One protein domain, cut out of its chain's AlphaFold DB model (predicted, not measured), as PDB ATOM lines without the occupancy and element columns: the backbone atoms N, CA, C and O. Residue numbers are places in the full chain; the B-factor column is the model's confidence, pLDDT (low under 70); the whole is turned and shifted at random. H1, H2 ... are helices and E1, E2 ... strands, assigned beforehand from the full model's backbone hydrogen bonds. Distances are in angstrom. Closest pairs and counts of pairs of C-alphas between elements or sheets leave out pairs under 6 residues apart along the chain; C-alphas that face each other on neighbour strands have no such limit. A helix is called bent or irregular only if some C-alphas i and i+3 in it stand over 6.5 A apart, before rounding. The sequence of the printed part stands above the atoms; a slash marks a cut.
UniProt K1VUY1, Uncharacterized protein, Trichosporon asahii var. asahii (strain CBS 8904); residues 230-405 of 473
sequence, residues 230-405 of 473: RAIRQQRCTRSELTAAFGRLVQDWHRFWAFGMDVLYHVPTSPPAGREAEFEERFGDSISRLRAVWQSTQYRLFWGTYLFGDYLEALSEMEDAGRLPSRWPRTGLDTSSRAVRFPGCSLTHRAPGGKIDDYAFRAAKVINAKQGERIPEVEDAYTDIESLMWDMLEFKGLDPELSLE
ATOM      1  N   ARG A 230      24.009  46.561  -0.471       66.75
ATOM      2  CA  ARG A 230      23.529  47.018   0.830       66.75
ATOM      3  C   ARG A 230      24.745  47.520   1.594       66.75
ATOM      4  O   ARG A 230      25.657  46.747   1.875       66.75
ATOM      5  N   ALA A 231      24.756  48.814   1.897       73.12
ATOM      6  CA  ALA A 231      25.777  49.411   2.737       73.12
ATOM      7  C   ALA A 231      25.828  48.650   4.072       73.12
ATOM      8  O   ALA A 231      24.821  48.566   4.780       73.12
ATOM      9  N   ILE A 232      26.988  48.072   4.383       76.50
ATOM     10  CA  ILE A 232      27.240  47.393   5.655       76.50
ATOM     11  C   ILE A 232      27.157  48.458   6.749       76.50
ATOM     12  O   ILE A 232      27.916  49.428   6.731       76.50
ATOM     13  N   ARG A 233      26.218  48.309   7.689       81.56
ATOM     14  CA  ARG A 233      26.077  49.245   8.808       81.56
ATOM     15  C   ARG A 233      26.862  48.706   9.992       81.56
ATOM     16  O   ARG A 233      26.540  47.642  10.515       81.56
ATOM     17  N   GLN A 234      27.872  49.447  10.431       86.38
ATOM     18  CA  GLN A 234      28.512  49.178  11.714       86.38
ATOM     19  C   GLN A 234      27.514  49.490  12.833       86.38
ATOM     20  O   GLN A 234      26.942  50.579  12.880       86.38
ATOM     21  N   GLN A 235      27.280  48.521  13.709       89.00
ATOM     22  CA  GLN A 235      26.481  48.677  14.916       89.00
ATOM     23  C   GLN A 235      27.390  48.614  16.135       89.00
ATOM     24  O   GLN A 235      28.435  47.963  16.124       89.00
ATOM     25  N   ARG A 236      26.993  49.342  17.175       91.81
ATOM     26  CA  ARG A 236      27.669  49.343  18.467       91.81
ATOM     27  C   ARG A 236      26.752  48.682  19.480       91.81
ATOM     28  O   ARG A 236      25.565  48.988  19.482       91.81
ATOM     29  N   CYS A 237      27.304  47.794  20.296       94.56
ATOM     30  CA  CYS A 237      26.618  47.229  21.448       94.56
ATOM     31  C   CYS A 237      27.450  47.492  22.701       94.56
ATOM     32  O   CYS A 237      28.652  47.238  22.711       94.56
ATOM     33  N   THR A 238      26.839  48.042  23.741       94.19
ATOM     34  CA  THR A 238      27.534  48.342  25.002       94.19
ATOM     35  C   THR A 238      27.409  47.185  25.996       94.19
ATOM     36  O   THR A 238      26.484  46.374  25.927       94.19
ATOM     37  N   ARG A 239      28.322  47.100  26.973       92.56
ATOM     38  CA  ARG A 239      28.235  46.086  28.045       92.56
ATOM     39  C   ARG A 239      26.945  46.226  28.867       92.56
ATOM     40  O   ARG A 239      26.372  45.226  29.304       92.56
ATOM     41  N   SER A 240      26.458  47.453  29.049       93.19
ATOM     42  CA  SER A 240      25.178  47.722  29.712       93.19
ATOM     43  C   SER A 240      23.984  47.191  28.912       93.19
ATOM     44  O   SER A 240      23.054  46.656  29.502       93.19
ATOM     45  N   GLU A 241      24.010  47.256  27.579       95.56
ATOM     46  CA  GLU A 241      22.959  46.664  26.737       95.56
ATOM     47  C   GLU A 241      22.941  45.134  26.820       95.56
ATOM     48  O   GLU A 241      21.864  44.546  26.934       95.56
ATOM     49  N   LEU A 242      24.114  44.493  26.799       95.88
ATOM     50  CA  LEU A 242      24.242  43.041  26.951       95.88
ATOM     51  C   LEU A 242      23.688  42.564  28.302       95.88
ATOM     52  O   LEU A 242      22.877  41.642  28.362       95.88
ATOM     53  N   THR A 243      24.092  43.225  29.386       95.25
ATOM     54  CA  THR A 243      23.639  42.891  30.746       95.25
ATOM     55  C   THR A 243      22.155  43.186  30.952       95.25
ATOM     56  O   THR A 243      21.455  42.373  31.554       95.25
ATOM     57  N   ALA A 244      21.637  44.288  30.397       94.62
ATOM     58  CA  ALA A 244      20.209  44.594  30.423       94.62
ATOM     59  C   ALA A 244      19.377  43.542  29.672       94.62
ATOM     60  O   ALA A 244      18.331  43.123  30.170       94.62
ATOM     61  N   ALA A 245      19.845  43.084  28.508       95.88
ATOM     62  CA  ALA A 245      19.175  42.035  27.745       95.88
ATOM     63  C   ALA A 245      19.147  40.712  28.516       95.88
ATOM     64  O   ALA A 245      18.098  40.079  28.628       95.88
ATOM     65  N   PHE A 246      20.277  40.326  29.107       96.19
ATOM     66  CA  PHE A 246      20.356  39.115  29.913       96.19
ATOM     67  C   PHE A 246      19.447  39.174  31.151       96.19
ATOM     68  O   PHE A 246      18.686  38.242  31.402       96.19
ATOM     69  N   GLY A 247      19.445  40.297  31.880       94.38
ATOM     70  CA  GLY A 247      18.550  40.498  33.023       94.38
ATOM     71  C   GLY A 247      17.068  40.364  32.656       94.38
ATOM     72  O   GLY A 247      16.291  39.806  33.428       94.38
ATOM     73  N   ARG A 248      16.676  40.800  31.451       94.12
ATOM     74  CA  ARG A 248      15.310  40.614  30.934       94.12
ATOM     75  C   ARG A 248      14.988  39.151  30.650       94.12
ATOM     76  O   ARG A 248      13.919  38.713  31.045       94.12
ATOM     77  N   LEU A 249      15.896  38.390  30.034       94.31
ATOM     78  CA  LEU A 249      15.688  36.950  29.807       94.31
ATOM     79  C   LEU A 249      15.496  36.190  31.124       94.31
ATOM     80  O   LEU A 249      14.555  35.413  31.260       94.31
ATOM     81  N   VAL A 250      16.347  36.474  32.114       94.06
ATOM     82  CA  VAL A 250      16.238  35.907  33.466       94.06
ATOM     83  C   VAL A 250      14.884  36.249  34.083       94.06
ATOM     84  O   VAL A 250      14.220  35.389  34.658       94.06
ATOM     85  N   GLN A 251      14.446  37.499  33.938       91.44
ATOM     86  CA  GLN A 251      13.161  37.940  34.455       91.44
ATOM     87  C   GLN A 251      11.974  37.285  33.737       91.44
ATOM     88  O   GLN A 251      11.022  36.887  34.407       91.44
ATOM     89  N   ASP A 252      12.027  37.146  32.412       91.12
ATOM     90  CA  ASP A 252      11.016  36.453  31.609       91.12
ATOM     91  C   ASP A 252      10.894  34.986  32.064       91.12
ATOM     92  O   ASP A 252       9.790  34.501  32.318       91.12
ATOM     93  N   TRP A 253      12.027  34.302  32.267       92.38
ATOM     94  CA  TRP A 253      12.065  32.933  32.787       92.38
ATOM     95  C   TRP A 253      11.509  32.821  34.212       92.38
ATOM     96  O   TRP A 253      10.673  31.954  34.466       92.38
ATOM     97  N   HIS A 254      11.917  33.698  35.134       89.75
ATOM     98  CA  HIS A 254      11.416  33.677  36.513       89.75
ATOM     99  C   HIS A 254       9.922  33.975  36.602       89.75
ATOM    100  O   HIS A 254       9.225  33.309  37.362       89.75
ATOM    101  N   ARG A 255       9.431  34.952  35.830       86.00
ATOM    102  CA  ARG A 255       8.001  35.277  35.767       86.00
ATOM    103  C   ARG A 255       7.194  34.084  35.287       86.00
ATOM    104  O   ARG A 255       6.199  33.749  35.917       86.00
ATOM    105  N   PHE A 256       7.658  33.432  34.220       89.12
ATOM    106  CA  PHE A 256       7.034  32.211  33.736       89.12
ATOM    107  C   PHE A 256       7.058  31.133  34.818       89.12
ATOM    108  O   PHE A 256       6.013  30.657  35.235       89.12
ATOM    109  N   TRP A 257       8.227  30.798  35.359       87.81
ATOM    110  CA  TRP A 257       8.348  29.741  36.361       87.81
ATOM    111  C   TRP A 257       7.462  29.960  37.593       87.81
ATOM    112  O   TRP A 257       6.745  29.043  37.992       87.81
ATOM    113  N   ALA A 258       7.482  31.163  38.168       84.19
ATOM    114  CA  ALA A 258       6.711  31.473  39.363       84.19
ATOM    115  C   ALA A 258       5.203  31.363  39.116       84.19
ATOM    116  O   ALA A 258       4.507  30.755  39.921       84.19
ATOM    117  N   PHE A 259       4.717  31.834  37.962       81.00
ATOM    118  CA  PHE A 259       3.309  31.682  37.607       81.00
ATOM    119  C   PHE A 259       2.877  30.215  37.573       81.00
ATOM    120  O   PHE A 259       1.840  29.863  38.122       81.00
ATOM    121  N   GLY A 260       3.658  29.333  36.943       78.50
ATOM    122  CA  GLY A 260       3.267  27.922  36.880       78.50
ATOM    123  C   GLY A 260       3.316  27.238  38.224       78.50
ATOM    124  O   GLY A 260       2.502  26.357  38.464       78.50
ATOM    125  N   MET A 261       4.242  27.631  39.097       76.38
ATOM    126  CA  MET A 261       4.250  27.142  40.471       76.38
ATOM    127  C   MET A 261       2.984  27.597  41.197       76.38
ATOM    128  O   MET A 261       2.281  26.756  41.740       76.38
ATOM    129  N   ASP A 262       2.620  28.874  41.123       70.56
ATOM    130  CA  ASP A 262       1.402  29.364  41.769       70.56
ATOM    131  C   ASP A 262       0.162  28.639  41.225       70.56
ATOM    132  O   ASP A 262      -0.619  28.075  41.990       70.56
ATOM    133  N   VAL A 263       0.001  28.544  39.902       69.69
ATOM    134  CA  VAL A 263      -1.202  27.916  39.349       69.69
ATOM    135  C   VAL A 263      -1.221  26.405  39.563       69.69
ATOM    136  O   VAL A 263      -2.230  25.871  40.011       69.69
ATOM    137  N   LEU A 264      -0.137  25.680  39.281       68.06
ATOM    138  CA  LEU A 264      -0.144  24.216  39.405       68.06
ATOM    139  C   LEU A 264      -0.282  23.749  40.860       68.06
ATOM    140  O   LEU A 264      -0.816  22.663  41.078       68.06
ATOM    141  N   TYR A 265       0.178  24.536  41.838       66.56
ATOM    142  CA  TYR A 265       0.009  24.206  43.256       66.56
ATOM    143  C   TYR A 265      -1.357  24.614  43.801       66.56
ATOM    144  O   TYR A 265      -1.866  23.959  44.713       66.56
ATOM    145  N   HIS A 266      -1.953  25.686  43.278       65.12
ATOM    146  CA  HIS A 266      -3.236  26.179  43.770       65.12
ATOM    147  C   HIS A 266      -4.443  25.623  43.024       65.12
ATOM    148  O   HIS A 266      -5.540  25.623  43.583       65.12
ATOM    149  N   VAL A 267      -4.267  25.110  41.804       64.75
ATOM    150  CA  VAL A 267      -5.322  24.369  41.119       64.75
ATOM    151  C   VAL A 267      -5.587  23.112  41.935       64.75
ATOM    152  O   VAL A 267      -4.697  22.272  42.081       64.75
ATOM    153  N   PRO A 268      -6.800  22.948  42.483       62.69
ATOM    154  CA  PRO A 268      -7.103  21.772  43.261       62.69
ATOM    155  C   PRO A 268      -7.198  20.608  42.269       62.69
ATOM    156  O   PRO A 268      -8.217  20.418  41.607       62.69
ATOM    157  N   THR A 269      -6.109  19.861  42.124       68.56
ATOM    158  CA  THR A 269      -6.003  18.689  41.242       68.56
ATOM    159  C   THR A 269      -6.746  17.485  41.803       68.56
ATOM    160  O   THR A 269      -7.001  16.534  41.075       68.56
ATOM    161  N   SER A 270      -7.139  17.534  43.081       72.25
ATOM    162  CA  SER A 270      -7.956  16.493  43.684       72.25
ATOM    163  C   SER A 270      -9.362  16.500  43.073       72.25
ATOM    164  O   SER A 270     -10.057  17.519  43.147       72.25
ATOM    165  N   PRO A 271      -9.821  15.401  42.469       78.31
ATOM    166  CA  PRO A 271     -11.211  15.288  42.050       78.31
ATOM    167  C   PRO A 271     -12.157  15.405  43.262       78.31
ATOM    168  O   PRO A 271     -11.762  15.092  44.391       78.31
ATOM    169  N   PRO A 272     -13.403  15.877  43.074       78.75
ATOM    170  CA  PRO A 272     -14.414  15.772  44.117       78.75
ATOM    171  C   PRO A 272     -14.668  14.294  44.444       78.75
ATOM    172  O   PRO A 272     -14.690  13.462  43.538       78.75
ATOM    173  N   ALA A 273     -14.857  13.983  45.729       81.75
ATOM    174  CA  ALA A 273     -15.004  12.607  46.201       81.75
ATOM    175  C   ALA A 273     -16.128  11.869  45.453       81.75
ATOM    176  O   ALA A 273     -17.262  12.350  45.403       81.75
ATOM    177  N   GLY A 274     -15.805  10.707  44.886       87.94
ATOM    178  CA  GLY A 274     -16.743   9.879  44.125       87.94
ATOM    179  C   GLY A 274     -16.937  10.302  42.665       87.94
ATOM    180  O   GLY A 274     -17.813   9.759  41.995       87.94
ATOM    181  N   ARG A 275     -16.158  11.271  42.163       89.19
ATOM    182  CA  ARG A 275     -16.161  11.725  40.758       89.19
ATOM    183  C   ARG A 275     -14.764  11.701  40.133       89.19
ATOM    184  O   ARG A 275     -14.484  12.454  39.204       89.19
ATOM    185  N   GLU A 276     -13.882  10.846  40.642       88.00
ATOM    186  CA  GLU A 276     -12.502  10.682  40.178       88.00
ATOM    187  C   GLU A 276     -12.456  10.309  38.690       88.00
ATOM    188  O   GLU A 276     -11.753  10.951  37.914       88.00
ATOM    189  N   ALA A 277     -13.257   9.316  38.288       87.50
ATOM    190  CA  ALA A 277     -13.305   8.837  36.908       87.50
ATOM    191  C   ALA A 277     -13.824   9.912  35.937       87.50
ATOM    192  O   ALA A 277     -13.215  10.138  34.899       87.50
ATOM    193  N   GLU A 278     -14.901  10.620  36.301       90.88
ATOM    194  CA  GLU A 278     -15.467  11.699  35.476       90.88
ATOM    195  C   GLU A 278     -14.504  12.883  35.335       90.88
ATOM    196  O   GLU A 278     -14.450  13.536  34.292       90.88
ATOM    197  N   PHE A 279     -13.755  13.188  36.397       90.88
ATOM    198  CA  PHE A 279     -12.746  14.236  36.375       90.88
ATOM    199  C   PHE A 279     -11.593  13.870  35.437       90.88
ATOM    200  O   PHE A 279     -11.216  14.686  34.596       90.88
ATOM    201  N   GLU A 280     -11.062  12.650  35.553       88.69
ATOM    202  CA  GLU A 280      -9.966  12.180  34.702       88.69
ATOM    203  C   GLU A 280     -10.398  12.101  33.234       88.69
ATOM    204  O   GLU A 280      -9.707  12.624  32.363       88.69
ATOM    205  N   GLU A 281     -11.587  11.558  32.959       90.88
ATOM    206  CA  GLU A 281     -12.160  11.498  31.609       90.88
ATOM    207  C   GLU A 281     -12.314  12.896  30.987       90.88
ATOM    208  O   GLU A 281     -12.056  13.092  29.799       90.88
ATOM    209  N   ARG A 282     -12.706  13.897  31.786       92.88
ATOM    210  CA  ARG A 282     -12.961  15.255  31.290       92.88
ATOM    211  C   ARG A 282     -11.702  16.115  31.171       92.88
ATOM    212  O   ARG A 282     -11.621  16.941  30.259       92.88
ATOM    213  N   PHE A 283     -10.749  15.977  32.092       92.69
ATOM    214  CA  PHE A 283      -9.623  16.909  32.231       92.69
ATOM    215  C   PHE A 283      -8.243  16.274  32.064       92.69
ATOM    216  O   PHE A 283      -7.303  17.021  31.781       92.69
ATOM    217  N   GLY A 284      -8.097  14.951  32.174       87.75
ATOM    218  CA  GLY A 284      -6.803  14.255  32.161       87.75
ATOM    219  C   GLY A 284      -5.948  14.598  30.938       87.75
ATOM    220  O   GLY A 284      -4.797  15.033  31.068       87.75
ATOM    221  N   ASP A 285      -6.543  14.544  29.743       89.75
ATOM    222  CA  ASP A 285      -5.878  14.905  28.483       89.75
ATOM    223  C   ASP A 285      -5.473  16.385  28.418       89.75
ATOM    224  O   ASP A 285      -4.422  16.740  27.873       89.75
ATOM    225  N   SER A 286      -6.308  17.275  28.959       89.88
ATOM    226  CA  SER A 286      -6.048  18.719  28.952       89.88
ATOM    227  C   SER A 286      -4.929  19.078  29.927       89.88
ATOM    228  O   SER A 286      -4.006  19.798  29.550       89.88
ATOM    229  N   ILE A 287      -4.955  18.513  31.138       87.62
ATOM    230  CA  ILE A 287      -3.908  18.673  32.154       87.62
ATOM    231  C   ILE A 287      -2.574  18.142  31.624       87.62
ATOM    232  O   ILE A 287      -1.553  18.826  31.716       87.62
ATOM    233  N   SER A 288      -2.574  16.945  31.032       86.88
ATOM    234  CA  SER A 288      -1.363  16.309  30.501       86.88
ATOM    235  C   SER A 288      -0.736  17.127  29.373       86.88
ATOM    236  O   SER A 288       0.468  17.403  29.390       86.88
ATOM    237  N   ARG A 289      -1.554  17.595  28.424       89.62
ATOM    238  CA  ARG A 289      -1.111  18.464  27.326       89.62
ATOM    239  C   ARG A 289      -0.546  19.781  27.838       89.62
ATOM    240  O   ARG A 289       0.527  20.197  27.408       89.62
ATOM    241  N   LEU A 290      -1.246  20.421  28.767       88.69
ATOM    242  CA  LEU A 290      -0.840  21.703  29.319       88.69
ATOM    243  C   LEU A 290       0.458  21.593  30.116       88.69
ATOM    244  O   LEU A 290       1.334  22.441  29.978       88.69
ATOM    245  N   ARG A 291       0.635  20.508  30.877       86.69
ATOM    246  CA  ARG A 291       1.895  20.192  31.559       86.69
ATOM    247  C   ARG A 291       3.043  20.032  30.561       86.69
ATOM    248  O   ARG A 291       4.124  20.564  30.804       86.69
ATOM    249  N   ALA A 292       2.815  19.351  29.437       87.88
ATOM    250  CA  ALA A 292       3.828  19.192  28.395       87.88
ATOM    251  C   ALA A 292       4.203  20.534  27.737       87.88
ATOM    252  O   ALA A 292       5.390  20.832  27.585       87.88
ATOM    253  N   VAL A 293       3.211  21.368  27.397       89.00
ATOM    254  CA  VAL A 293       3.433  22.723  26.858       89.00
ATOM    255  C   VAL A 293       4.191  23.577  27.869       89.00
ATOM    256  O   VAL A 293       5.200  24.184  27.522       89.00
ATOM    257  N   TRP A 294       3.760  23.567  29.129       88.88
ATOM    258  CA  TRP A 294       4.394  24.303  30.215       88.88
ATOM    259  C   TRP A 294       5.871  23.945  30.367       88.88
ATOM    260  O   TRP A 294       6.736  24.818  30.307       88.88
ATOM    261  N   GLN A 295       6.166  22.653  30.525       88.44
ATOM    262  CA  GLN A 295       7.529  22.161  30.695       88.44
ATOM    263  C   GLN A 295       8.394  22.517  29.483       88.44
ATOM    264  O   GLN A 295       9.494  23.038  29.646       88.44
ATOM    265  N   SER A 296       7.881  22.308  28.269       89.88
ATOM    266  CA  SER A 296       8.578  22.661  27.028       89.88
ATOM    267  C   SER A 296       8.916  24.156  26.965       89.88
ATOM    268  O   SER A 296      10.068  24.528  26.724       89.88
ATOM    269  N   THR A 297       7.948  25.027  27.255       91.25
ATOM    270  CA  THR A 297       8.134  26.485  27.273       91.25
ATOM    271  C   THR A 297       9.131  26.908  28.352       91.25
ATOM    272  O   THR A 297      10.042  27.690  28.069       91.25
ATOM    273  N   GLN A 298       9.033  26.335  29.556       90.94
ATOM    274  CA  GLN A 298       9.958  26.594  30.660       90.94
ATOM    275  C   GLN A 298      11.396  26.236  30.273       90.94
ATOM    276  O   GLN A 298      12.309  27.034  30.487       90.94
ATOM    277  N   TYR A 299      11.601  25.052  29.689       90.50
ATOM    278  CA  TYR A 299      12.922  24.615  29.251       90.50
ATOM    279  C   TYR A 299      13.479  25.509  28.158       90.50
ATOM    280  O   TYR A 299      14.644  25.883  28.220       90.50
ATOM    281  N   ARG A 300      12.669  25.890  27.169       92.25
ATOM    282  CA  ARG A 300      13.125  26.765  26.084       92.25
ATOM    283  C   ARG A 300      13.529  28.151  26.598       92.25
ATOM    284  O   ARG A 300      14.582  28.632  26.196       92.25
ATOM    285  N   LEU A 301      12.777  28.742  27.533       92.88
ATOM    286  CA  LEU A 301      13.167  29.998  28.197       92.88
ATOM    287  C   LEU A 301      14.469  29.856  28.988       92.88
ATOM    288  O   LEU A 301      15.351  30.716  28.913       92.88
ATOM    289  N   PHE A 302      14.602  28.752  29.725       92.50
ATOM    290  CA  PHE A 302      15.830  28.437  30.444       92.50
ATOM    291  C   PHE A 302      17.017  28.318  29.482       92.50
ATOM    292  O   PHE A 302      18.058  28.920  29.726       92.50
ATOM    293  N   TRP A 303      16.858  27.619  28.356       91.25
ATOM    294  CA  TRP A 303      17.905  27.472  27.346       91.25
ATOM    295  C   TRP A 303      18.268  28.791  26.668       91.25
ATOM    296  O   TRP A 303      19.450  29.028  26.444       91.25
ATOM    297  N   GLY A 304      17.294  29.659  26.377       92.69
ATOM    298  CA  GLY A 304      17.564  31.002  25.852       92.69
ATOM    299  C   GLY A 304      18.407  31.827  26.823       92.69
ATOM    300  O   GLY A 304      19.416  32.419  26.439       92.69
ATOM    301  N   THR A 305      18.048  31.778  28.107       94.38
ATOM    302  CA  THR A 305      18.804  32.427  29.185       94.38
ATOM    303  C   THR A 305      20.210  31.835  29.308       94.38
ATOM    304  O   THR A 305      21.193  32.570  29.317       94.38
ATOM    305  N   TYR A 306      20.323  30.508  29.349       91.81
ATOM    306  CA  TYR A 306      21.594  29.805  29.476       91.81
ATOM    307  C   TYR A 306      22.536  30.100  28.308       91.81
ATOM    308  O   TYR A 306      23.679  30.476  28.540       91.81
ATOM    309  N   LEU A 307      22.047  29.995  27.067       92.19
ATOM    310  CA  LEU A 307      22.822  30.293  25.864       92.19
ATOM    311  C   LEU A 307      23.376  31.715  25.924       92.19
ATOM    312  O   LEU A 307      24.571  31.915  25.738       92.19
ATOM    313  N   PHE A 308      22.530  32.700  26.232       94.81
ATOM    314  CA  PHE A 308      22.973  34.086  26.338       94.81
ATOM    315  C   PHE A 308      24.031  34.264  27.441       94.81
ATOM    316  O   PHE A 308      25.029  34.945  27.223       94.81
ATOM    317  N   GLY A 309      23.855  33.619  28.596       93.44
ATOM    318  CA  GLY A 309      24.831  33.634  29.690       93.44
ATOM    319  C   GLY A 309      26.184  33.022  29.316       93.44
ATOM    320  O   GLY A 309      27.222  33.596  29.626       93.44
ATOM    321  N   ASP A 310      26.172  31.906  28.591       90.88
ATOM    322  CA  ASP A 310      27.360  31.201  28.092       90.88
ATOM    323  C   ASP A 310      28.153  32.084  27.100       90.88
ATOM    324  O   ASP A 310      29.381  32.148  27.147       90.88
ATOM    325  N   TYR A 311      27.458  32.876  26.271       93.50
ATOM    326  CA  TYR A 311      28.093  33.913  25.446       93.50
ATOM    327  C   TYR A 311      28.737  35.032  26.277       93.50
ATOM    328  O   TYR A 311      29.820  35.500  25.923       93.50
ATOM    329  N   LEU A 312      28.089  35.493  27.354       93.31
ATOM    330  CA  LEU A 312      28.646  36.541  28.218       93.31
ATOM    331  C   LEU A 312      29.884  36.064  28.980       93.31
ATOM    332  O   LEU A 312      30.842  36.825  29.106       93.31
ATOM    333  N   GLU A 313      29.879  34.817  29.454       90.62
ATOM    334  CA  GLU A 313      31.045  34.183  30.074       90.62
ATOM    335  C   GLU A 313      32.224  34.165  29.091       90.62
ATOM    336  O   GLU A 313      33.286  34.711  29.391       90.62
ATOM    337  N   ALA A 314      32.009  33.641  27.880       90.25
ATOM    338  CA  ALA A 314      33.049  33.577  26.858       90.25
ATOM    339  C   ALA A 314      33.565  34.969  26.450       90.25
ATOM    340  O   ALA A 314      34.769  35.159  26.279       90.25
ATOM    341  N   LEU A 315      32.677  35.964  26.328       91.25
ATOM    342  CA  LEU A 315      33.066  37.353  26.065       91.25
ATOM    343  C   LEU A 315      33.964  37.912  27.174       91.25
ATOM    344  O   LEU A 315      34.970  38.549  26.864       91.25
ATOM    345  N   SER A 316      33.629  37.650  28.441       90.94
ATOM    346  CA  SER A 316      34.435  38.086  29.584       90.94
ATOM    347  C   SER A 316      35.814  37.426  29.578       90.94
ATOM    348  O   SER A 316      36.814  38.119  29.725       90.94
ATOM    349  N   GLU A 317      35.898  36.115  29.333       89.81
ATOM    350  CA  GLU A 317      37.183  35.402  29.246       89.81
ATOM    351  C   GLU A 317      38.071  35.929  28.108       89.81
ATOM    352  O   GLU A 317      39.298  36.005  28.233       89.81
ATOM    353  N   MET A 318      37.465  36.287  26.973       89.81
ATOM    354  CA  MET A 318      38.184  36.862  25.837       89.81
ATOM    355  C   MET A 318      38.670  38.283  26.116       89.81
ATOM    356  O   MET A 318      39.770  38.635  25.683       89.81
ATOM    357  N   GLU A 319      37.874  39.080  26.826       90.31
ATOM    358  CA  GLU A 319      38.246  40.422  27.273       90.31
ATOM    359  C   GLU A 319      39.398  40.365  28.284       90.31
ATOM    360  O   GLU A 319      40.428  41.000  28.055       90.31
ATOM    361  N   ASP A 320      39.283  39.528  29.319       90.19
ATOM    362  CA  ASP A 320      40.312  39.335  30.349       90.19
ATOM    363  C   ASP A 320      41.637  38.840  29.752       90.19
ATOM    364  O   ASP A 320      42.722  39.204  30.205       90.19
ATOM    365  N   ALA A 321      41.568  38.028  28.694       91.38
ATOM    366  CA  ALA A 321      42.746  37.538  27.993       91.38
ATOM    367  C   ALA A 321      43.288  38.497  26.916       91.38
ATOM    368  O   ALA A 321      44.289  38.166  26.278       91.38
ATOM    369  N   GLY A 322      42.625  39.628  26.645       92.38
ATOM    370  CA  GLY A 322      42.997  40.547  25.564       92.38
ATOM    371  C   GLY A 322      42.914  39.920  24.164       92.38
ATOM    372  O   GLY A 322      43.654  40.304  23.263       92.38
ATOM    373  N   ARG A 323      42.037  38.923  23.976       91.56
ATOM    374  CA  ARG A 323      41.891  38.120  22.743       91.56
ATOM    375  C   ARG A 323      40.597  38.423  21.982       91.56
ATOM    376  O   ARG A 323      40.053  37.549  21.307       91.56
ATOM    377  N   LEU A 324      40.087  39.650  22.083       90.19
ATOM    378  CA  LEU A 324      38.911  40.066  21.319       90.19
ATOM    379  C   LEU A 324      39.230  40.089  19.811       90.19
ATOM    380  O   LEU A 324      40.281  40.597  19.410       90.19
ATOM    381  N   PRO A 325      38.355  39.539  18.951       89.75
ATOM    382  CA  PRO A 325      38.582  39.541  17.520       89.75
ATOM    383  C   PRO A 325      38.396  40.957  16.973       89.75
ATOM    384  O   PRO A 325      37.503  41.691  17.391       89.75
ATOM    385  N   SER A 326      39.191  41.324  15.968       88.69
ATOM    386  CA  SER A 326      39.002  42.587  15.242       88.69
ATOM    387  C   SER A 326      37.678  42.631  14.472       88.69
ATOM    388  O   SER A 326      37.135  43.708  14.233       88.69
ATOM    389  N   ARG A 327      37.155  41.461  14.084       89.38
ATOM    390  CA  ARG A 327      35.866  41.300  13.410       89.38
ATOM    391  C   ARG A 327      35.137  40.074  13.940       89.38
ATOM    392  O   ARG A 327      35.680  38.969  13.922       89.38
ATOM    393  N   TRP A 328      33.891  40.271  14.352       89.75
ATOM    394  CA  TRP A 328      33.014  39.192  14.793       89.75
ATOM    395  C   TRP A 328      32.497  38.396  13.589       89.75
ATOM    396  O   TRP A 328      31.977  39.005  12.645       89.75
ATOM    397  N   PRO A 329      32.636  37.057  13.572       90.56
ATOM    398  CA  PRO A 329      31.974  36.249  12.564       90.56
ATOM    399  C   PRO A 329      30.462  36.355  12.754       90.56
ATOM    400  O   PRO A 329      29.963  36.447  13.875       90.56
ATOM    401  N   ARG A 330      29.728  36.364  11.644       88.56
ATOM    402  CA  ARG A 330      28.273  36.458  11.691       88.56
ATOM    403  C   ARG A 330      27.685  35.152  12.204       88.56
ATOM    404  O   ARG A 330      28.048  34.086  11.706       88.56
ATOM    405  N   THR A 331      26.743  35.251  13.133       90.00
ATOM    406  CA  THR A 331      26.001  34.089  13.600       90.00
ATOM    407  C   THR A 331      25.124  33.510  12.492       90.00
ATOM    408  O   THR A 331      24.487  34.239  11.726       90.00
ATOM    409  N   GLY A 332      25.106  32.180  12.404       86.94
ATOM    410  CA  GLY A 332      24.139  31.436  11.594       86.94
ATOM    411  C   GLY A 332      22.820  31.183  12.327       86.94
ATOM    412  O   GLY A 332      21.911  30.593  11.747       86.94
ATOM    413  N   LEU A 333      22.723  31.590  13.596       88.19
ATOM    414  CA  LEU A 333      21.542  31.385  14.421       88.19
ATOM    415  C   LEU A 333      20.434  32.373  14.052       88.19
ATOM    416  O   LEU A 333      20.692  33.529  13.701       88.19
ATOM    417  N   ASP A 334      19.187  31.918  14.172       89.81
ATOM    418  CA  ASP A 334      18.038  32.805  14.048       89.81
ATOM    419  C   ASP A 334      18.046  33.817  15.205       89.81
ATOM    420  O   ASP A 334      18.125  33.460  16.380       89.81
ATOM    421  N   THR A 335      17.985  35.097  14.843       91.50
ATOM    422  CA  THR A 335      17.967  36.229  15.780       91.50
ATOM    423  C   THR A 335      16.588  36.874  15.856       91.50
ATOM    424  O   THR A 335      16.445  37.967  16.397       91.50
ATOM    425  N   SER A 336      15.553  36.195  15.355       92.19
ATOM    426  CA  SER A 336      14.168  36.603  15.551       92.19
ATOM    427  C   SER A 336      13.833  36.738  17.041       92.19
ATOM    428  O   SER A 336      14.368  36.042  17.908       92.19
ATOM    429  N   SER A 337      12.878  37.618  17.352       89.50
ATOM    430  CA  SER A 337      12.388  37.830  18.724       89.50
ATOM    431  C   SER A 337      11.996  36.544  19.446       89.50
ATOM    432  O   SER A 337      12.090  36.478  20.675       89.50
ATOM    433  N   ARG A 338      11.505  35.563  18.686       91.25
ATOM    434  CA  ARG A 338      11.100  34.258  19.189       91.25
ATOM    435  C   ARG A 338      12.317  33.373  19.434       91.25
ATOM    436  O   ARG A 338      12.467  32.870  20.539       91.25
ATOM    437  N   ALA A 339      13.203  33.221  18.450       91.38
ATOM    438  CA  ALA A 339      14.352  32.323  18.552       91.38
ATOM    439  C   ALA A 339      15.349  32.729  19.643       91.38
ATOM    440  O   ALA A 339      15.942  31.864  20.279       91.38
ATOM    441  N   VAL A 340      15.496  34.031  19.905       93.62
ATOM    442  CA  VAL A 340      16.387  34.526  20.963       93.62
ATOM    443  C   VAL A 340      15.900  34.127  22.363       93.62
ATOM    444  O   VAL A 340      16.709  33.785  23.220       93.62
ATOM    445  N   ARG A 341      14.583  34.150  22.604       93.25
ATOM    446  CA  ARG A 341      13.991  33.748  23.894       93.25
ATOM    447  C   ARG A 341      13.777  32.244  23.999       93.25
ATOM    448  O   ARG A 341      13.905  31.679  25.078       93.25
ATOM    449  N   PHE A 342      13.453  31.615  22.875       92.25
ATOM    450  CA  PHE A 342      13.109  30.208  22.789       92.25
ATOM    451  C   PHE A 342      13.913  29.515  21.692       92.25
ATOM    452  O   PHE A 342      13.348  29.159  20.641       92.25
ATOM    453  N   PRO A 343      15.219  29.305  21.915       90.62
ATOM    454  CA  PRO A 343      16.044  28.582  20.967       90.62
ATOM    455  C   PRO A 343      15.415  27.221  20.670       90.62
ATOM    456  O   PRO A 343      14.829  26.571  21.541       90.62
ATOM    457  N   GLY A 344      15.483  26.824  19.398       81.00
ATOM    458  CA  GLY A 344      14.906  25.563  18.944       81.00
ATOM    459  C   GLY A 344      15.547  24.377  19.652       81.00
ATOM    460  O   GLY A 344      14.845  23.471  20.051       81.00
ATOM    461  N   CYS A 345      16.856  24.402  19.874       76.88
ATOM    462  CA  CYS A 345      17.597  23.317  20.503       76.88
ATOM    463  C   CYS A 345      18.579  23.847  21.556       76.88
ATOM    464  O   CYS A 345      18.829  25.052  21.639       76.88
ATOM    465  N   SER A 346      19.142  22.935  22.358       70.62
ATOM    466  CA  SER A 346      20.289  23.245  23.213       70.62
ATOM    467  C   SER A 346      21.475  23.570  22.306       70.62
ATOM    468  O   SER A 346      22.085  22.689  21.698       70.62
ATOM    469  N   LEU A 347      21.724  24.862  22.133       70.75
ATOM    470  CA  LEU A 347      22.837  25.376  21.354       70.75
ATOM    471  C   LEU A 347      24.011  25.621  22.299       70.75
ATOM    472  O   LEU A 347      23.826  26.000  23.455       70.75
ATOM    473  N   THR A 348      25.225  25.420  21.798       69.50
ATOM    474  CA  THR A 348      26.443  25.884  22.468       69.50
ATOM    475  C   THR A 348      27.070  26.968  21.602       69.50
ATOM    476  O   THR A 348      27.056  26.874  20.376       69.50
ATOM    477  N   HIS A 349      27.613  28.007  22.232       66.94
ATOM    478  CA  HIS A 349      28.189  29.183  21.562       66.94
ATOM    479  C   HIS A 349      29.498  28.899  20.802       66.94
ATOM    480  O   HIS A 349      30.094  29.802  20.213       66.94
ATOM    481  N   ARG A 350      30.016  27.664  20.856       65.81
ATOM    482  CA  ARG A 350      31.339  27.340  20.321       65.81
ATOM    483  C   ARG A 350      31.252  27.028  18.836       65.81
ATOM    484  O   ARG A 350      30.986  25.893  18.444       65.81
ATOM    485  N   ALA A 351      31.566  28.024  18.010       63.88
ATOM    486  CA  ALA A 351      31.884  27.759  16.618       63.88
ATOM    487  C   ALA A 351      33.149  26.873  16.527       63.88
ATOM    488  O   ALA A 351      34.012  26.911  17.419       63.88
ATOM    489  N   PRO A 352      33.305  26.091  15.444       61.97
ATOM    490  CA  PRO A 352      34.524  25.330  15.194       61.97
ATOM    491  C   PRO A 352      35.761  26.235  15.299       61.97
ATOM    492  O   PRO A 352      35.853  27.264  14.630       61.97
ATOM    493  N   GLY A 353      36.709  25.869  16.166       69.00
ATOM    494  CA  GLY A 353      37.918  26.660  16.423       69.00
ATOM    495  C   GLY A 353      37.837  27.628  17.608       69.00
ATOM    496  O   GLY A 353      38.712  28.480  17.736       69.00
ATOM    497  N   GLY A 354      36.816  27.517  18.468       74.44
ATOM    498  CA  GLY A 354      36.735  28.270  19.728       74.44
ATOM    499  C   GLY A 354      36.497  29.770  19.545       74.44
ATOM    500  O   GLY A 354      36.713  30.546  20.470       74.44
ATOM    501  N   LYS A 355      36.075  30.184  18.347       83.75
ATOM    502  CA  LYS A 355      35.667  31.559  18.065       83.75
ATOM    503  C   LYS A 355      34.203  31.722  18.448       83.75
ATOM    504  O   LYS A 355      33.395  30.844  18.156       83.75
ATOM    505  N   ILE A 356      33.870  32.850  19.059       90.69
ATOM    506  CA  ILE A 356      32.481  33.238  19.300       90.69
ATOM    507  C   ILE A 356      31.998  34.126  18.147       90.69
ATOM    508  O   ILE A 356      32.796  34.837  17.528       90.69
ATOM    509  N   ASP A 357      30.708  34.053  17.835       92.62
ATOM    510  CA  ASP A 357      30.065  34.846  16.785       92.62
ATOM    511  C   ASP A 357      29.337  36.083  17.342       92.62
ATOM    512  O   ASP A 357      29.387  36.377  18.536       92.62
ATOM    513  N   ASP A 358      28.691  36.851  16.461       93.69
ATOM    514  CA  ASP A 358      27.987  38.088  16.814       93.69
ATOM    515  C   ASP A 358      26.575  37.889  17.416       93.69
ATOM    516  O   ASP A 358      25.831  38.867  17.558       93.69
ATOM    517  N   TYR A 359      26.198  36.654  17.788       94.44
ATOM    518  CA  TYR A 359      24.854  36.320  18.275       94.44
ATOM    519  C   TYR A 359      24.422  37.181  19.461       94.44
ATOM    520  O   TYR A 359      23.362  37.802  19.397       94.44
ATOM    521  N   ALA A 360      25.240  37.269  20.516       95.06
ATOM    522  CA  ALA A 360      24.873  37.978  21.745       95.06
ATOM    523  C   ALA A 360      24.547  39.459  21.497       95.06
ATOM    524  O   ALA A 360      23.592  39.985  22.068       95.06
ATOM    525  N   PHE A 361      25.271  40.121  20.588       95.88
ATOM    526  CA  PHE A 361      25.028  41.524  20.240       95.88
ATOM    527  C   PHE A 361      23.694  41.700  19.502       95.88
ATOM    528  O   PHE A 361      22.903  42.591  19.824       95.88
ATOM    529  N   ARG A 362      23.400  40.814  18.540       95.06
ATOM    530  CA  ARG A 362      22.128  40.825  17.797       95.06
ATOM    531  C   ARG A 362      20.948  40.487  18.702       95.06
ATOM    532  O   ARG A 362      19.941  41.195  18.690       95.06
ATOM    533  N   ALA A 363      21.094  39.444  19.512       95.50
ATOM    534  CA  ALA A 363      20.112  39.018  20.495       95.50
ATOM    535  C   ALA A 363      19.804  40.145  21.489       95.50
ATOM    536  O   ALA A 363      18.633  40.455  21.712       95.50
ATOM    537  N   ALA A 364      20.830  40.827  22.012       96.50
ATOM    538  CA  ALA A 364      20.653  41.932  22.947       96.50
ATOM    539  C   ALA A 364      19.801  43.054  22.360       96.50
ATOM    540  O   ALA A 364      18.870  43.529  23.008       96.50
ATOM    541  N   LYS A 365      20.063  43.437  21.107       95.62
ATOM    542  CA  LYS A 365      19.273  44.452  20.405       95.62
ATOM    543  C   LYS A 365      17.797  44.059  20.305       95.62
ATOM    544  O   LYS A 365      16.928  44.887  20.564       95.62
ATOM    545  N   VAL A 366      17.512  42.803  19.967       95.12
ATOM    546  CA  VAL A 366      16.144  42.286  19.798       95.12
ATOM    547  C   VAL A 366      15.402  42.185  21.133       95.12
ATOM    548  O   VAL A 366      14.247  42.600  21.230       95.12
ATOM    549  N   ILE A 367      16.063  41.695  22.183       95.25
ATOM    550  CA  ILE A 367      15.495  41.627  23.539       95.25
ATOM    551  C   ILE A 367      15.235  43.038  24.079       95.25
ATOM    552  O   ILE A 367      14.179  43.306  24.662       95.25
ATOM    553  N   ASN A 368      16.183  43.955  23.870       95.44
ATOM    554  CA  ASN A 368      16.098  45.305  24.408       95.44
ATOM    555  C   ASN A 368      15.057  46.169  23.688       95.44
ATOM    556  O   ASN A 368      14.348  46.922  24.357       95.44
ATOM    557  N   ALA A 369      14.916  46.018  22.366       94.06
ATOM    558  CA  ALA A 369      13.918  46.733  21.568       94.06
ATOM    559  C   ALA A 369      12.476  46.402  21.979       94.06
ATOM    560  O   ALA A 369      11.593  47.247  21.876       94.06
ATOM    561  N   LYS A 370      12.243  45.187  22.478       86.62
ATOM    562  CA  LYS A 370      10.914  44.662  22.808       86.62
ATOM    563  C   LYS A 370      10.589  44.766  24.296       86.62
ATOM    564  O   LYS A 370      10.059  43.837  24.903       86.62
ATOM    565  N   GLN A 371      10.966  45.880  24.923       81.44
ATOM    566  CA  GLN A 371      10.688  46.088  26.343       81.44
ATOM    567  C   GLN A 371       9.181  46.160  26.595       81.44
ATOM    568  O   GLN A 371       8.504  47.021  26.043       81.44
ATOM    569  N   GLY A 372       8.667  45.281  27.458       79.69
ATOM    570  CA  GLY A 372       7.244  45.247  27.800       79.69
ATOM    571  C   GLY A 372       6.356  44.587  26.743       79.69
ATOM    572  O   GLY A 372       5.149  44.494  26.956       79.69
ATOM    573  N   GLU A 373       6.925  44.097  25.637       84.44
ATOM    574  CA  GLU A 373       6.182  43.247  24.714       84.44
ATOM    575  C   GLU A 373       5.876  41.924  25.414       84.44
ATOM    576  O   GLU A 373       6.766  41.252  25.942       84.44
ATOM    577  N   ARG A 374       4.594  41.565  25.428       82.44
ATOM    578  CA  ARG A 374       4.159  40.268  25.922       82.44
ATOM    579  C   ARG A 374       4.637  39.185  24.971       82.44
ATOM    580  O   ARG A 374       4.562  39.339  23.755       82.44
ATOM    581  N   ILE A 375       5.126  38.091  25.532       87.06
ATOM    582  CA  ILE A 375       5.652  36.977  24.758       87.06
ATOM    583  C   ILE A 375       4.473  36.071  24.376       87.06
ATOM    584  O   ILE A 375       3.918  35.447  25.278       87.06
ATOM    585  N   PRO A 376       4.093  35.956  23.087       87.44
ATOM    586  CA  PRO A 376       2.854  35.275  22.700       87.44
ATOM    587  C   PRO A 376       2.760  33.841  23.228       87.44
ATOM    588  O   PRO A 376       1.783  33.497  23.869       87.44
ATOM    589  N   GLU A 377       3.830  33.048  23.094       87.31
ATOM    590  CA  GLU A 377       3.866  31.655  23.577       87.31
ATOM    591  C   GLU A 377       3.646  31.527  25.098       87.31
ATOM    592  O   GLU A 377       3.140  30.511  25.568       87.31
ATOM    593  N   VAL A 378       4.038  32.544  25.871       87.94
ATOM    594  CA  VAL A 378       3.843  32.583  27.327       87.94
ATOM    595  C   VAL A 378       2.418  33.015  27.663       87.94
ATOM    596  O   VAL A 378       1.788  32.396  28.514       87.94
ATOM    597  N   GLU A 379       1.887  34.023  26.971       88.81
ATOM    598  CA  GLU A 379       0.500  34.472  27.149       88.81
ATOM    599  C   GLU A 379      -0.517  33.407  26.726       88.81
ATOM    600  O   GLU A 379      -1.545  33.245  27.383       88.81
ATOM    601  N   ASP A 380      -0.227  32.660  25.662       89.31
ATOM    602  CA  ASP A 380      -1.059  31.551  25.199       89.31
ATOM    603  C   ASP A 380      -1.100  30.451  26.270       89.31
ATOM    604  O   ASP A 380      -2.176  30.016  26.677       89.31
ATOM    605  N   ALA A 381       0.061  30.077  26.824       87.62
ATOM    606  CA  ALA A 381       0.137  29.118  27.926       87.62
ATOM    607  C   ALA A 381      -0.612  29.610  29.177       87.62
ATOM    608  O   ALA A 381      -1.287  28.821  29.837       87.62
ATOM    609  N   TYR A 382      -0.534  30.905  29.494       85.69
ATOM    610  CA  TYR A 382      -1.299  31.501  30.590       85.69
ATOM    611  C   TYR A 382      -2.801  31.436  30.352       85.69
ATOM    612  O   TYR A 382      -3.544  31.067  31.257       85.69
ATOM    613  N   THR A 383      -3.241  31.760  29.141       88.62
ATOM    614  CA  THR A 383      -4.657  31.730  28.768       88.62
ATOM    615  C   THR A 383      -5.209  30.309  28.845       88.62
ATOM    616  O   THR A 383      -6.306  30.104  29.365       88.62
ATOM    617  N   ASP A 384      -4.437  29.317  28.397       89.31
ATOM    618  CA  ASP A 384      -4.815  27.905  28.469       89.31
ATOM    619  C   ASP A 384      -4.894  27.398  29.915       89.31
ATOM    620  O   ASP A 384      -5.843  26.698  30.274       89.31
ATOM    621  N   ILE A 385      -3.929  27.785  30.757       86.69
ATOM    622  CA  ILE A 385      -3.932  27.479  32.192       86.69
ATOM    623  C   ILE A 385      -5.143  28.091  32.884       86.69
ATOM    624  O   ILE A 385      -5.848  27.402  33.622       86.69
ATOM    625  N   GLU A 386      -5.378  29.377  32.648       85.88
ATOM    626  CA  GLU A 386      -6.490  30.104  33.234       85.88
ATOM    627  C   GLU A 386      -7.810  29.439  32.837       85.88
ATOM    628  O   GLU A 386      -8.589  29.061  33.706       85.88
ATOM    629  N   SER A 387      -8.017  29.201  31.540       89.44
ATOM    630  CA  SER A 387      -9.204  28.536  30.994       89.44
ATOM    631  C   SER A 387      -9.467  27.167  31.635       89.44
ATOM    632  O   SER A 387     -10.569  26.919  32.124       89.44
ATOM    633  N   LEU A 388      -8.445  26.304  31.720       89.38
ATOM    634  CA  LEU A 388      -8.582  24.981  32.336       89.38
ATOM    635  C   LEU A 388      -8.938  25.074  33.825       89.38
ATOM    636  O   LEU A 388      -9.769  24.312  34.316       89.38
ATOM    637  N   MET A 389      -8.330  26.016  34.545       86.38
ATOM    638  CA  MET A 389      -8.636  26.259  35.950       86.38
ATOM    639  C   MET A 389     -10.093  26.699  36.142       86.38
ATOM    640  O   MET A 389     -10.758  26.170  37.033       86.38
ATOM    641  N   TRP A 390     -10.607  27.609  35.306       87.50
ATOM    642  CA  TRP A 390     -12.020  28.009  35.334       87.50
ATOM    643  C   TRP A 390     -12.943  26.798  35.152       87.50
ATOM    644  O   TRP A 390     -13.853  26.601  35.959       87.50
ATOM    645  N   ASP A 391     -12.669  25.941  34.163       90.12
ATOM    646  CA  ASP A 391     -13.481  24.742  33.919       90.12
ATOM    647  C   ASP A 391     -13.456  23.765  35.109       90.12
ATOM    648  O   ASP A 391     -14.466  23.138  35.440       90.12
ATOM    649  N   MET A 392     -12.293  23.607  35.749       87.94
ATOM    650  CA  MET A 392     -12.124  22.721  36.901       87.94
ATOM    651  C   MET A 392     -12.856  23.241  38.143       87.94
ATOM    652  O   MET A 392     -13.426  22.445  38.893       87.94
ATOM    653  N   LEU A 393     -12.850  24.557  38.371       87.06
ATOM    654  CA  LEU A 393     -13.597  25.191  39.461       87.06
ATOM    655  C   LEU A 393     -15.107  25.052  39.243       87.06
ATOM    656  O   LEU A 393     -15.815  24.610  40.150       87.06
ATOM    657  N   GLU A 394     -15.577  25.319  38.023       88.69
ATOM    658  CA  GLU A 394     -16.982  25.147  37.649       88.69
ATOM    659  C   GLU A 394     -17.432  23.689  37.830       88.69
ATOM    660  O   GLU A 394     -18.477  23.422  38.423       88.69
ATOM    661  N   PHE A 395     -16.615  22.717  37.406       88.69
ATOM    662  CA  PHE A 395     -16.914  21.293  37.592       88.69
ATOM    663  C   PHE A 395     -17.061  20.895  39.066       88.69
ATOM    664  O   PHE A 395     -17.856  20.011  39.399       88.69
ATOM    665  N   LYS A 396     -16.318  21.560  39.956       86.38
ATOM    666  CA  LYS A 396     -16.401  21.366  41.408       86.38
ATOM    667  C   LYS A 396     -17.605  22.054  42.049       86.38
ATOM    668  O   LYS A 396     -17.804  21.895  43.250       86.38
ATOM    669  N   GLY A 397     -18.400  22.792  41.275       87.56
ATOM    670  CA  GLY A 397     -19.509  23.591  41.787       87.56
ATOM    671  C   GLY A 397     -19.045  24.796  42.603       87.56
ATOM    672  O   GLY A 397     -19.818  25.322  43.401       87.56
ATOM    673  N   LEU A 398     -17.785  25.209  42.443       85.06
ATOM    674  CA  LEU A 398     -17.272  26.429  43.046       85.06
ATOM    675  C   LEU A 398     -17.594  27.596  42.119       85.06
ATOM    676  O   LEU A 398     -17.356  27.505  40.916       85.06
ATOM    677  N   ASP A 399     -18.112  28.688  42.686       83.81
ATOM    678  CA  ASP A 399     -18.236  29.943  41.952       83.81
ATOM    679  C   ASP A 399     -16.822  30.415  41.601       83.81
ATOM    680  O   ASP A 399     -16.002  30.666  42.503       83.81
ATOM    681  N   PRO A 400     -16.486  30.462  40.309       74.75
ATOM    682  CA  PRO A 400     -15.115  30.674  39.940       74.75
ATOM    683  C   PRO A 400     -14.707  32.148  40.096       74.75
ATOM    684  O   PRO A 400     -13.526  32.402  40.314       74.75
ATOM    685  N   GLU A 401     -15.649  33.102  40.123       77.06
ATOM    686  CA  GLU A 401     -15.342  34.511  40.422       77.06
ATOM    687  C   GLU A 401     -14.893  34.677  41.883       77.06
ATOM    688  O   GLU A 401     -13.827  35.235  42.149       77.06
ATOM    689  N   LEU A 402     -15.629  34.085  42.829       72.19
ATOM    690  CA  LEU A 402     -15.289  34.117  44.259       72.19
ATOM    691  C   LEU A 402     -14.014  33.322  44.581       72.19
ATOM    692  O   LEU A 402     -13.222  33.706  45.442       72.19
ATOM    693  N   SER A 403     -13.796  32.212  43.875       67.75
ATOM    694  CA  SER A 403     -12.616  31.362  44.074       67.75
ATOM    695  C   SER A 403     -11.338  32.015  43.545       67.75
ATOM    696  O   SER A 403     -10.261  31.788  44.091       67.75
ATOM    697  N   LEU A 404     -11.443  32.853  42.511       65.25
ATOM    698  CA  LEU A 404     -10.303  33.574  41.946       65.25
ATOM    699  C   LEU A 404      -9.954  34.856  42.682       65.25
ATOM    700  O   LEU A 404      -8.784  35.226  42.696       65.25
ATOM    701  N   GLU A 405     -10.917  35.496  43.342       67.25
ATOM    702  CA  GLU A 405     -10.607  36.543  44.321       67.25
ATOM    703  C   GLU A 405      -9.837  35.990  45.528       67.25
ATOM    704  O   GLU A 405      -9.001  36.694  46.102       67.25
TER     705      GLU A 405
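What this domain is: This is residues 230 to 405 of the 473 residues of an uncharacterized protein of Trichosporon asahii var. asahii (strain CBS 8904) (UniProt K1VUY1). This is a long rod: H1 and H2 make a helical hairpin, with H5 packed on H2 toward one end and H4 and the short H3 packed on the hairpin toward the other. H1, H2 and H5 form an up-and-down bundle, each running against the one before. The printed part has 176 residues, mostly helix, with E1, H1, H2, H3, H4, H5 and H6 in order; E1 pairs with no named strand. It is loose, with a radius of gyration of the C-alphas of 21.4 A, and spans 70 by 33 by 29 A.

How they stand to each other: H2, residues 276 to 320, is the hub; it is irregular, C-alphas 282 and 285 being 7.6 A apart, with a kink of 53 degrees near residue 283. Its residues 294 to 312 touch H1, residues 239 to 266, at a shallow tilt of 19 degrees, opposite ways; the closest C-alphas, of Leu 249 and Thr 305, are 5.5 A apart. Its residues 283 to 297 touch H5, residues 376 to 395, the closest C-alphas being Trp 294 and Ala 381, 6.8 A. H3, residues 337 to 341, touches H2, the closest C-alphas being Arg 341 and Gly 304, 4.9 A. H4, residues 359 to 369, touches residues 241 to 249 of H1, the closest C-alphas being Ala 364 and Ala 245, 5.0 A. H6, residues 400 to 405, touches H5 only at the corner, the closest C-alphas being Pro 400 and Leu 393, 5.7 A. Every O i to N i+4 pair is within hydrogen-bond range in H1, H4, H5 and H6, against 39 of 41 in H2 and 0 of 1 in H3, where 1 of 2 i+3 pairs is.

Where its parts are: H2 is 60.9 A long, H1 40.4 A and H5 28.4 A. E1, residues 233 to 238, begins at C-alpha 233 (26.077, 49.245, 8.808); H6 ends at C-alpha 405 (-10.607, 36.543, 44.321).

The domain as a whole: The printed part has no cut. The links H2 to H3 and H3 to H4 are long. pLDDT is under 70 at residues 230, 263 to 269, 348 to 353 and 403 to 405.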